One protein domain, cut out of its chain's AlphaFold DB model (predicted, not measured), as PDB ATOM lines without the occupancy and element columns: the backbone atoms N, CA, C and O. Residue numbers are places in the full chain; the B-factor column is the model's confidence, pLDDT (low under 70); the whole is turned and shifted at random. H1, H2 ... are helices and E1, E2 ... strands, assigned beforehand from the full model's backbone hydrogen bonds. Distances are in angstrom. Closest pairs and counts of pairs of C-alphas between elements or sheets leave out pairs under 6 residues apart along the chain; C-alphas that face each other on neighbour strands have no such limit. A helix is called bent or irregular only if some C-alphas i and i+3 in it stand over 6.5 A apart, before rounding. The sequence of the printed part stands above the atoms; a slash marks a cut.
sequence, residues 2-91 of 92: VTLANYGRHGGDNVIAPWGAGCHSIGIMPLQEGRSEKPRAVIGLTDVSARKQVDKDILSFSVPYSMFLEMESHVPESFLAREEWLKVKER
ATOM      1  N   VAL A   2     184.283 192.750 131.714       96.00
ATOM      2  CA  VAL A   2     183.995 192.076 133.005       96.00
ATOM      3  C   VAL A   2     184.859 190.830 133.226       96.00
ATOM      4  O   VAL A   2     185.407 190.644 134.307       96.00
ATOM      5  N   THR A   3     185.039 190.014 132.183       95.50
ATOM      6  CA  THR A   3     185.889 188.817 132.230       95.50
ATOM      7  C   THR A   3     187.343 189.148 132.564       95.50
ATOM      8  O   THR A   3     187.927 188.498 133.419       95.50
ATOM      9  N   LEU A   4     187.919 190.189 131.947       96.19
ATOM     10  CA  LEU A   4     189.316 190.573 132.193       96.19
ATOM     11  C   LEU A   4     189.500 191.167 133.593       96.19
ATOM     12  O   LEU A   4     190.462 190.834 134.270       96.19
ATOM     13  N   ALA A   5     188.541 191.977 134.049       97.00
ATOM     14  CA  ALA A   5     188.527 192.541 135.399       97.00
ATOM     15  C   ALA A   5     188.492 191.474 136.512       97.00
ATOM     16  O   ALA A   5     188.921 191.743 137.630       97.00
ATOM     17  N   ASN A   6     187.988 190.272 136.213       96.94
ATOM     18  CA  ASN A   6     187.946 189.145 137.146       96.94
ATOM     19  C   ASN A   6     189.031 188.089 136.889       96.94
ATOM     20  O   ASN A   6     189.173 187.183 137.698       96.94
ATOM     21  N   TYR A   7     189.784 188.174 135.789       95.25
ATOM     22  CA  TYR A   7     190.660 187.086 135.343       95.25
ATOM     23  C   TYR A   7     191.714 186.693 136.389       95.25
ATOM     24  O   TYR A   7     191.883 185.513 136.677       95.25
ATOM     25  N   GLY A   8     192.390 187.682 136.977       91.19
ATOM     26  CA  GLY A   8     193.429 187.474 137.993       91.19
ATOM     27  C   GLY A   8     192.944 187.600 139.437       91.19
ATOM     28  O   GLY A   8     193.766 187.718 140.342       91.19
ATOM     29  N   ARG A   9     191.627 187.632 139.678       94.00
ATOM     30  CA  ARG A   9     191.061 187.968 140.992       94.00
ATOM     31  C   ARG A   9     190.037 186.948 141.463       94.00
ATOM     32  O   ARG A   9     189.255 186.405 140.692       94.00
ATOM     33  N   HIS A  10     190.008 186.725 142.771       90.75
ATOM     34  CA  HIS A  10     189.025 185.850 143.408       90.75
ATOM     35  C   HIS A  10     187.667 186.553 143.599       90.75
ATOM     36  O   HIS A  10     187.571 187.774 143.487       90.75
ATOM     37  N   GLY A  11     186.618 185.779 143.893       89.19
ATOM     38  CA  GLY A  11     185.286 186.278 144.276       89.19
ATOM     39  C   GLY A  11     184.300 186.479 143.122       89.19
ATOM     40  O   GLY A  11     183.117 186.194 143.279       89.19
ATOM     41  N   GLY A  12     184.773 186.887 141.939       91.69
ATOM     42  CA  GLY A  12     183.910 187.147 140.775       91.69
ATOM     43  C   GLY A  12     183.090 188.447 140.865       91.69
ATOM     44  O   GLY A  12     182.362 188.785 139.935       91.69
ATOM     45  N   ASP A  13     183.234 189.196 141.957       94.81
ATOM     46  CA  ASP A  13     182.536 190.437 142.299       94.81
ATOM     47  C   ASP A  13     183.422 191.687 142.112       94.81
ATOM     48  O   ASP A  13     183.173 192.750 142.683       94.81
ATOM     49  N   ASN A  14     184.441 191.592 141.247       97.56
ATOM     50  CA  ASN A  14     185.387 192.680 140.962       97.56
ATOM     51  C   ASN A  14     184.819 193.778 140.043       97.56
ATOM     52  O   ASN A  14     185.537 194.694 139.636       97.56
ATOM     53  N   VAL A  15     183.533 193.688 139.693       98.19
ATOM     54  CA  VAL A  15     182.806 194.675 138.892       98.19
ATOM     55  C   VAL A  15     181.464 194.956 139.550       98.19
ATOM     56  O   VAL A  15     180.734 194.031 139.897       98.19
ATOM     57  N   ILE A  16     181.117 196.233 139.676       97.69
ATOM     58  CA  ILE A  16     179.861 196.693 140.271       97.69
ATOM     59  C   ILE A  16     179.077 197.582 139.303       97.69
ATOM     60  O   ILE A  16     179.654 198.264 138.458       97.69
ATOM     61  N   ALA A  17     177.754 197.608 139.464       97.31
ATOM     62  CA  ALA A  17     176.850 198.561 138.818       97.31
ATOM     63  C   ALA A  17     176.138 199.388 139.911       97.31
ATOM     64  O   ALA A  17     175.004 199.080 140.284       97.31
ATOM     65  N   PRO A  18     176.831 200.368 140.518       95.75
ATOM     66  CA  PRO A  18     176.324 201.117 141.659       95.75
ATOM     67  C   PRO A  18     175.256 202.137 141.250       95.75
ATOM     68  O   PRO A  18     175.259 202.671 140.142       95.75
ATOM     69  N   TRP A  19     174.370 202.464 142.190       94.88
ATOM     70  CA  TRP A  19     173.423 203.566 142.033       94.88
ATOM     71  C   TRP A  19     174.130 204.919 142.183       94.88
ATOM     72  O   TRP A  19     174.766 205.180 143.204       94.88
ATOM     73  N   GLY A  20     173.992 205.797 141.190       94.62
ATOM     74  CA  GLY A  20     174.490 207.172 141.229       94.62
ATOM     75  C   GLY A  20     174.329 207.876 139.886       94.62
ATOM     76  O   GLY A  20     173.961 207.251 138.900       94.62
ATOM     77  N   ALA A  21     174.603 209.181 139.846       96.50
ATOM     78  CA  ALA A  21     174.579 209.948 138.604       96.50
ATOM     79  C   ALA A  21     175.697 209.508 137.640       96.50
ATOM     80  O   ALA A  21     176.724 208.972 138.067       96.50
ATOM     81  N   GLY A  22     175.553 209.821 136.351       95.38
ATOM     82  CA  GLY A  22     176.524 209.441 135.324       95.38
ATOM     83  C   GLY A  22     177.947 209.881 135.667       95.38
ATOM     84  O   GLY A  22     178.865 209.062 135.653       95.38
ATOM     85  N   CYS A  23     178.119 211.130 136.110       95.06
ATOM     86  CA  CYS A  23     179.406 211.661 136.572       95.06
ATOM     87  C   CYS A  23     179.977 210.911 137.791       95.06
ATOM     88  O   CYS A  23     181.195 210.756 137.899       95.06
ATOM     89  N   HIS A  24     179.121 210.398 138.684       97.44
ATOM     90  CA  HIS A  24     179.567 209.580 139.810       97.44
ATOM     91  C   HIS A  24     180.140 208.256 139.308       97.44
ATOM     92  O   HIS A  24     181.262 207.905 139.662       97.44
ATOM     93  N   SER A  25     179.392 207.561 138.448       96.94
ATOM     94  CA  SER A  25     179.784 206.254 137.911       96.94
ATOM     95  C   SER A  25     181.010 206.314 136.988       96.94
ATOM     96  O   SER A  25     181.795 205.373 136.952       96.94
ATOM     97  N   ILE A  26     181.218 207.438 136.291       96.31
ATOM     98  CA  ILE A  26     182.368 207.639 135.403       96.31
ATOM     99  C   ILE A  26     183.641 207.987 136.181       96.31
ATOM    100  O   ILE A  26     184.702 207.469 135.835       96.31
ATOM    101  N   GLY A  27     183.550 208.865 137.189       96.25
ATOM    102  CA  GLY A  27     184.724 209.472 137.827       96.25
ATOM    103  C   GLY A  27     184.816 209.256 139.334       96.25
ATOM    104  O   GLY A  27     185.801 208.702 139.815       96.25
ATOM    105  N   ILE A  28     183.802 209.679 140.095       97.31
ATOM    106  CA  ILE A  28     183.887 209.719 141.569       97.31
ATOM    107  C   ILE A  28     183.980 208.316 142.176       97.31
ATOM    108  O   ILE A  28     184.837 208.074 143.022       97.31
ATOM    109  N   MET A  29     183.129 207.387 141.740       98.00
ATOM    110  CA  MET A  29     183.114 206.021 142.266       98.00
ATOM    111  C   MET A  29     184.388 205.245 141.896       98.00
ATOM    112  O   MET A  29     185.004 204.713 142.813       98.00
ATOM    113  N   PRO A  30     184.870 205.228 140.635       97.62
ATOM    114  CA  PRO A  30     186.165 204.618 140.305       97.62
ATOM    115  C   PRO A  30     187.342 205.242 141.064       97.62
ATOM    116  O   PRO A  30     188.244 204.532 141.503       97.62
ATOM    117  N   LEU A  31     187.332 206.566 141.264       97.38
ATOM    118  CA  LEU A  31     188.356 207.246 142.059       97.38
ATOM    119  C   LEU A  31     188.329 206.790 143.526       97.38
ATOM    120  O   LEU A  31     189.386 206.609 144.130       97.38
ATOM    121  N   GLN A  32     187.139 206.600 144.099       97.44
ATOM    122  CA  GLN A  32     186.978 206.072 145.451       97.44
ATOM    123  C   GLN A  32     187.400 204.599 145.543       97.44
ATOM    124  O   GLN A  32     188.136 204.246 146.461       97.44
ATOM    125  N   GLU A  33     186.995 203.756 144.591       97.75
ATOM    126  CA  GLU A  33     187.404 202.346 144.527       97.75
ATOM    127  C   GLU A  33     188.927 202.218 144.460       97.75
ATOM    128  O   GLU A  33     189.494 201.381 145.156       97.75
ATOM    129  N   GLY A  34     189.611 203.105 143.727       96.69
ATOM    130  CA  GLY A  34     191.075 203.154 143.663       96.69
ATOM    131  C   GLY A  34     191.788 203.425 144.993       96.69
ATOM    132  O   GLY A  34     192.997 203.233 145.068       96.69
ATOM    133  N   ARG A  35     191.067 203.855 146.037       96.69
ATOM    134  CA  ARG A  35     191.592 204.024 147.406       96.69
ATOM    135  C   ARG A  35     191.323 202.817 148.307       96.69
ATOM    136  O   ARG A  35     191.794 202.801 149.440       96.69
ATOM    137  N   SER A  36     190.530 201.853 147.850       95.31
ATOM    138  CA  SER A  36     190.240 200.633 148.603       95.31
ATOM    139  C   SER A  36     191.356 199.602 148.433       95.31
ATOM    140  O   SER A  36     192.064 199.598 147.429       95.31
ATOM    141  N   GLU A  37     191.486 198.688 149.396       93.19
ATOM    142  CA  GLU A  37     192.433 197.567 149.299       93.19
ATOM    143  C   GLU A  37     192.088 196.603 148.154       93.19
ATOM    144  O   GLU A  37     192.965 195.940 147.605       93.19
ATOM    145  N   LYS A  38     190.802 196.520 147.791       93.25
ATOM    146  CA  LYS A  38     190.267 195.640 146.746       93.25
ATOM    147  C   LYS A  38     189.407 196.458 145.769       93.25
ATOM    148  O   LYS A  38     188.180 196.384 145.846       93.25
ATOM    149  N   PRO A  39     190.032 197.253 144.878       96.56
ATOM    150  CA  PRO A  39     189.324 198.152 143.965       96.56
ATOM    151  C   PRO A  39     188.430 197.377 143.002       96.56
ATOM    152  O   PRO A  39     188.880 196.387 142.442       96.56
ATOM    153  N   ARG A  40     187.214 197.841 142.725       98.06
ATOM    154  CA  ARG A  40     186.325 197.235 141.719       98.06
ATOM    155  C   ARG A  40     186.159 198.155 140.512       98.06
ATOM    156  O   ARG A  40     186.221 199.379 140.627       98.06
ATOM    157  N   ALA A  41     185.926 197.565 139.343       98.25
ATOM    158  CA  ALA A  41     185.520 198.314 138.159       98.25
ATOM    159  C   ALA A  41     184.031 198.684 138.234       98.25
ATOM    160  O   ALA A  41     183.234 197.999 138.877       98.25
ATOM    161  N   VAL A  42     183.645 199.757 137.550       98.50
ATOM    162  CA  VAL A  42     182.299 200.331 137.617       98.50
ATOM    163  C   VAL A  42     181.655 200.325 136.237       98.50
ATOM    164  O   VAL A  42     182.155 200.962 135.309       98.50
ATOM    165  N   ILE A  43     180.517 199.642 136.115       98.25
ATOM    166  CA  ILE A  43     179.588 199.820 134.997       98.25
ATOM    167  C   ILE A  43     178.701 201.018 135.332       98.25
ATOM    168  O   ILE A  43     178.030 201.034 136.364       98.25
ATOM    169  N   GLY A  44     178.719 202.025 134.465       97.31
ATOM    170  CA  GLY A  44     178.047 203.302 134.682       97.31
ATOM    171  C   GLY A  44     177.179 203.733 133.511       97.31
ATOM    172  O   GLY A  44     176.900 202.952 132.600       97.31
ATOM    173  N   LEU A  45     176.746 204.995 133.551       96.50
ATOM    174  CA  LEU A  45     175.765 205.560 132.614       96.50
ATOM    175  C   LEU A  45     174.433 204.795 132.601       96.50
ATOM    176  O   LEU A  45     173.784 204.678 131.562       96.50
ATOM    177  N   THR A  46     174.033 204.273 133.761       95.75
ATOM    178  CA  THR A  46     172.758 203.575 133.971       95.75
ATOM    179  C   THR A  46     171.661 204.496 134.511       95.75
ATOM    180  O   THR A  46     170.488 204.130 134.474       95.75
ATOM    181  N   ASP A  47     171.997 205.704 134.981       94.94
ATOM    182  CA  ASP A  47     171.021 206.636 135.538       94.94
ATOM    183  C   ASP A  47     170.125 207.270 134.470       94.94
ATOM    184  O   ASP A  47     170.560 207.646 133.379       94.94
ATOM    185  N   VAL A  48     168.848 207.442 134.816       94.00
ATOM    186  CA  VAL A  48     167.799 207.914 133.896       94.00
ATOM    187  C   VAL A  48     168.107 209.302 133.322       94.00
ATOM    188  O   VAL A  48     167.740 209.601 132.184       94.00
ATOM    189  N   SER A  49     168.797 210.163 134.075       93.31
ATOM    190  CA  SER A  49     169.225 211.472 133.581       93.31
ATOM    191  C   SER A  49     170.270 211.357 132.470       93.31
ATOM    192  O   SER A  49     170.088 211.987 131.425       93.31
ATOM    193  N   ALA A  50     171.315 210.546 132.656       94.06
ATOM    194  CA  ALA A  50     172.377 210.363 131.671       94.06
ATOM    195  C   ALA A  50     171.946 209.512 130.470       94.06
ATOM    196  O   ALA A  50     172.409 209.781 129.366       94.06
ATOM    197  N   ARG A  51     171.011 208.556 130.630       94.44
ATOM    198  CA  ARG A  51     170.496 207.724 129.515       94.44
ATOM    199  C   ARG A  51     169.894 208.518 128.354       94.44
ATOM    200  O   ARG A  51     169.786 207.983 127.259       94.44
ATOM    201  N   LYS A  52     169.504 209.775 128.579       95.25
ATOM    202  CA  LYS A  52     169.003 210.684 127.533       95.25
ATOM    203  C   LYS A  52     170.111 211.393 126.746       95.25
ATOM    204  O   LYS A  52     169.811 212.030 125.747       95.25
ATOM    205  N   GLN A  53     171.343 211.365 127.248       95.44
ATOM    206  CA  GLN A  53     172.477 212.155 126.750       95.44
ATOM    207  C   GLN A  53     173.525 211.305 126.019       95.44
ATOM    208  O   GLN A  53     174.501 211.846 125.512       95.44
ATOM    209  N   VAL A  54     173.349 209.984 125.991       95.06
ATOM    210  CA  VAL A  54     174.244 209.024 125.334       95.06
ATOM    211  C   VAL A  54     173.416 208.036 124.519       95.06
ATOM    212  O   VAL A  54     172.242 207.818 124.824       95.06
ATOM    213  N   ASP A  55     174.020 207.415 123.507       96.75
ATOM    214  CA  ASP A  55     173.303 206.459 122.664       96.75
ATOM    215  C   ASP A  55     172.777 205.260 123.457       96.75
ATOM    216  O   ASP A  55     173.353 204.818 124.461       96.75
ATOM    217  N   LYS A  56     171.669 204.694 122.964       95.44
ATOM    218  CA  LYS A  56     170.939 203.606 123.628       95.44
ATOM    219  C   LYS A  56     171.804 202.372 123.926       95.44
ATOM    220  O   LYS A  56     171.531 201.701 124.916       95.44
ATOM    221  N   ASP A  57     172.850 202.136 123.133       94.88
ATOM    222  CA  ASP A  57     173.741 200.972 123.235       94.88
ATOM    223  C   ASP A  57     175.086 201.290 123.924       94.88
ATOM    224  O   ASP A  57     175.944 200.420 124.042       94.88
ATOM    225  N   ILE A  58     175.286 202.526 124.403       95.25
ATOM    226  CA  ILE A  58     176.516 202.948 125.088       95.25
ATOM    227  C   ILE A  58     176.336 202.870 126.603       95.25
ATOM    228  O   ILE A  58     175.406 203.453 127.154       95.25
ATOM    229  N   LEU A  59     177.280 202.230 127.289       96.31
ATOM    230  CA  LEU A  59     177.478 202.300 128.740       96.31
ATOM    231  C   LEU A  59     178.939 202.652 129.031       96.31
ATOM    232  O   LEU A  59     179.805 202.456 128.177       96.31
ATOM    233  N   SER A  60     179.233 203.146 130.236       96.94
ATOM    234  CA  SER A  60     180.622 203.348 130.659       96.94
ATOM    235  C   SER A  60     181.139 202.121 131.399       96.94
ATOM    236  O   SER A  60     180.409 201.491 132.165       96.94
ATOM    237  N   PHE A  61     182.422 201.826 131.225       98.12
ATOM    238  CA  PHE A  61     183.151 200.877 132.054       98.12
ATOM    239  C   PHE A  61     184.415 201.567 132.558       98.12
ATOM    240  O   PHE A  61     185.383 201.726 131.816       98.12
ATOM    241  N   SER A  62     184.379 202.017 133.807       98.00
ATOM    242  CA  SER A  62     185.472 202.757 134.427       98.00
ATOM    243  C   SER A  62     186.272 201.848 135.350       98.00
ATOM    244  O   SER A  62     185.706 201.097 136.144       98.00
ATOM    245  N   VAL A  63     187.599 201.927 135.266       97.81
ATOM    246  CA  VAL A  63     188.521 201.067 136.019       97.81
ATOM    247  C   VAL A  63     189.491 201.942 136.811       97.81
ATOM    248  O   VAL A  63     190.080 202.852 136.226       97.81
ATOM    249  N   PRO A  64     189.691 201.690 138.116       97.44
ATOM    250  CA  PRO A  64     190.760 202.336 138.872       97.44
ATOM    251  C   PRO A  64     192.134 202.063 138.248       97.44
ATOM    252  O   PRO A  64     192.403 200.951 137.801       97.44
ATOM    253  N   TYR A  65     193.029 203.054 138.234       96.06
ATOM    254  CA  TYR A  65     194.286 202.959 137.479       96.06
ATOM    255  C   TYR A  65     195.180 201.776 137.891       96.06
ATOM    256  O   TYR A  65     195.694 201.066 137.033       96.06
ATOM    257  N   SER A  66     195.308 201.497 139.192       95.06
ATOM    258  CA  SER A  66     196.061 200.333 139.687       95.06
ATOM    259  C   SER A  66     195.484 199.003 139.189       95.06
ATOM    260  O   SER A  66     196.228 198.122 138.773       95.06
ATOM    261  N   MET A  67     194.154 198.884 139.166       96.50
ATOM    262  CA  MET A  67     193.455 197.723 138.614       96.50
ATOM    263  C   MET A  67     193.625 197.626 137.095       96.50
ATOM    264  O   MET A  67     193.737 196.527 136.565       96.50
ATOM    265  N   PHE A  68     193.667 198.754 136.383       96.94
ATOM    266  CA  PHE A  68     193.922 198.759 134.944       96.94
ATOM    267  C   PHE A  68     195.312 198.194 134.611       96.94
ATOM    268  O   PHE A  68     195.410 197.350 133.726       96.94
ATOM    269  N   LEU A  69     196.356 198.592 135.346       97.06
ATOM    270  CA  LEU A  69     197.712 198.052 135.163       97.06
ATOM    271  C   LEU A  69     197.766 196.540 135.423       97.06
ATOM    272  O   LEU A  69     198.389 195.792 134.672       97.06
ATOM    273  N   GLU A  70     197.063 196.069 136.454       96.06
ATOM    274  CA  GLU A  70     196.911 194.637 136.716       96.06
ATOM    275  C   GLU A  70     196.210 193.928 135.542       96.06
ATOM    276  O   GLU A  70     196.693 192.909 135.049       96.06
ATOM    277  N   MET A  71     195.100 194.476 135.041       96.62
ATOM    278  CA  MET A  71     194.389 193.931 133.880       96.62
ATOM    279  C   MET A  71     195.272 193.879 132.629       96.62
ATOM    280  O   MET A  71     195.227 192.882 131.910       96.62
ATOM    281  N   GLU A  72     196.063 194.922 132.374       96.62
ATOM    282  CA  GLU A  72     197.014 194.986 131.261       96.62
ATOM    283  C   GLU A  72     198.069 193.881 131.373       96.62
ATOM    284  O   GLU A  72     198.309 193.164 130.402       96.62
ATOM    285  N   SER A  73     198.633 193.675 132.569       96.75
ATOM    286  CA  SER A  73     199.641 192.635 132.805       96.75
ATOM    287  C   SER A  73     199.132 191.219 132.510       96.75
ATOM    288  O   SER A  73     199.903 190.356 132.095       96.75
ATOM    289  N   HIS A  74     197.822 190.988 132.641       95.50
ATOM    290  CA  HIS A  74     197.196 189.709 132.322       95.50
ATOM    291  C   HIS A  74     196.903 189.518 130.831       95.50
ATOM    292  O   HIS A  74     196.659 188.385 130.418       95.50
ATOM    293  N   VAL A  75     196.904 190.575 130.004       94.25
ATOM    294  CA  VAL A  75     196.500 190.502 128.586       94.25
ATOM    295  C   VAL A  75     197.199 189.368 127.825       94.25
ATOM    296  O   VAL A  75     196.465 188.594 127.200       94.25
ATOM    297  N   PRO A  76     198.539 189.197 127.898       92.81
ATOM    298  CA  PRO A  76     199.243 188.164 127.134       92.81
ATOM    299  C   PRO A  76     198.798 186.732 127.459       92.81
ATOM    300  O   PRO A  76     198.767 185.883 126.573       92.81
ATOM    301  N   GLU A  77     198.436 186.464 128.715       92.94
ATOM    302  CA  GLU A  77     198.070 185.121 129.186       92.94
ATOM    303  C   GLU A  77     196.550 184.897 129.250       92.94
ATOM    304  O   GLU A  77     196.088 183.760 129.390       92.94
ATOM    305  N   SER A  78     195.772 185.975 129.135       94.19
ATOM    306  CA  SER A  78     194.323 185.974 129.322       94.19
ATOM    307  C   SER A  78     193.539 185.257 128.218       94.19
ATOM    308  O   SER A  78     194.050 184.843 127.174       94.19
ATOM    309  N   PHE A  79     192.220 185.189 128.425       94.38
ATOM    310  CA  PHE A  79     191.255 184.721 127.430       94.38
ATOM    311  C   PHE A  79     191.310 185.496 126.098       94.38
ATOM    312  O   PHE A  79     190.817 184.989 125.097       94.38
ATOM    313  N   LEU A  80     191.918 186.692 126.053       93.44
ATOM    314  CA  LEU A  80     192.012 187.508 124.838       93.44
ATOM    315  C   LEU A  80     192.816 186.841 123.709       93.44
ATOM    316  O   LEU A  80     192.624 187.186 122.545       93.44
ATOM    317  N   ALA A  81     193.688 185.883 124.033       89.62
ATOM    318  CA  ALA A  81     194.434 185.096 123.052       89.62
ATOM    319  C   ALA A  81     193.775 183.739 122.721       89.62
ATOM    320  O   ALA A  81     194.352 182.938 121.988       89.62
ATOM    321  N   ARG A  82     192.595 183.439 123.285       93.12
ATOM    322  CA  ARG A  82     191.931 182.127 123.176       93.12
ATOM    323  C   ARG A  82     190.862 182.114 122.084       93.12
ATOM    324  O   ARG A  82     190.280 183.149 121.758       93.12
ATOM    325  N   GLU A  83     190.599 180.929 121.536       94.69
ATOM    326  CA  GLU A  83     189.697 180.716 120.393       94.69
ATOM    327  C   GLU A  83     188.289 181.281 120.639       94.69
ATOM    328  O   GLU A  83     187.690 181.905 119.764       94.69
ATOM    329  N   GLU A  84     187.772 181.117 121.853       93.69
ATOM    330  CA  GLU A  84     186.445 181.566 122.257       93.69
ATOM    331  C   GLU A  84     186.307 183.086 122.149       93.69
ATOM    332  O   GLU A  84     185.282 183.584 121.682       93.69
ATOM    333  N   TRP A  85     187.345 183.835 122.534       94.31
ATOM    334  CA  TRP A  85     187.341 185.287 122.383       94.31
ATOM    335  C   TRP A  85     187.468 185.715 120.926       94.31
ATOM    336  O   TRP A  85     186.801 186.665 120.523       94.31
ATOM    337  N   LEU A  86     188.275 185.015 120.124       93.44
ATOM    338  CA  LEU A  86     188.426 185.326 118.701       93.44
ATOM    339  C   LEU A  86     187.080 185.241 117.963       93.44
ATOM    340  O   LEU A  86     186.732 186.170 117.240       93.44
ATOM    341  N   LYS A  87     186.264 184.219 118.257       96.00
ATOM    342  CA  LYS A  87     184.890 184.095 117.730       96.00
ATOM    343  C   LYS A  87     183.957 185.213 118.199       96.00
ATOM    344  O   LYS A  87     183.075 185.643 117.462       96.00
ATOM    345  N   VAL A  88     184.106 185.678 119.440       94.69
ATOM    346  CA  VAL A  88     183.318 186.811 119.952       94.69
ATOM    347  C   VAL A  88     183.732 188.109 119.266       94.69
ATOM    348  O   VAL A  88     182.860 188.880 118.880       94.69
ATOM    349  N   LYS A  89     185.035 188.334 119.071       93.81
ATOM    350  CA  LYS A  89     185.589 189.532 118.431       93.81
ATOM    351  C   LYS A  89     185.059 189.743 117.009       93.81
ATOM    352  O   LYS A  89     184.847 190.881 116.627       93.81
ATOM    353  N   GLU A  90     184.801 188.678 116.253       96.44
ATOM    354  CA  GLU A  90     184.209 188.753 114.904       96.44
ATOM    355  C   GLU A  90     182.774 189.313 114.880       96.44
ATOM    356  O   GLU A  90     182.264 189.668 113.819       96.44
ATOM    357  N   ARG A  91     182.104 189.379 116.036       94.31
ATOM    358  CA  ARG A  91     180.713 189.834 116.174       94.31
ATOM    359  C   ARG A  91     180.582 191.287 116.643       94.31
ATOM    360  O   ARG A  91     179.448 191.719 116.857       94.31
TER     361      ARG A  91
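Overview. This is residues 2 to 91 of the 92 residues of an uncharacterized protein of bioreactor metagenome (UniProt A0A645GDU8). A short two-stranded hairpin, E1 and E2, lies in the middle, with helix H2 packed on it; H1 and H3 make a steeply angled pair towards one end, and beyond them residues 81 to 87, with most of H4, stick out. The long loop of residues 45 to 59 makes the other end. The 90 printed residues hold, in order, H1, H2, E1, E2, H3 and H4; the sheet, E1 - E2, is antiparallel, and the class is mostly helix, though under half of the residues are in named elements. It is only just compact, close to loose, with a radius of gyration of the C-alphas of 14.3 A, and only just flat, spanning 39 by 35 by 19 A.

Arrangement. Start at H1, residues 2 to 7; it touches H3, residues 65 to 74, at a steep tilt of 67 degrees, only just short of about perpendicular, the same way, and the closest C-alphas, of Ala 5 and Met 71, are 6.2 A apart. Next look at H2, residues 22 to 33, and E1, residues 41 to 44: their closest C-alphas, of Ser 25 and Gly 44, are 4.7 A apart. E1 forms a hairpin with E2, residues 60 to 62, at 156 degrees; find N 42 and O 62 at 2.8 A, within hydrogen-bond range. Residues 15 to 16 pair in parallel with residues 41 to 42 of E1. H4, residues 83 to 89, is apart from H3, and H2 is apart from H3 too. In H1, H3 and H4 every O i to N i+4 pair is within hydrogen-bond range, in H2 6 of 8; H2 is irregular, with C-alphas 26 and 29 7.1 A apart.

Along the chain. Find C-alpha 2 at (183.995, 192.076, 133.005), where H1 begins its 8.6 A. H2 measures 15.9 A, E1 9.6 A, E2 6.2 A and H3 14.5 A. H4, 9.9 A long, ends at C-alpha 89, (185.589, 189.532, 118.431).

Size, cuts and confidence. The farthest C-alphas, of Ser 49 and Glu 77, are 39.3 A apart. The links H1 to H2 and E1 to E2 are long. The printed part has no cut, and no printed residue is under 70 in pLDDT.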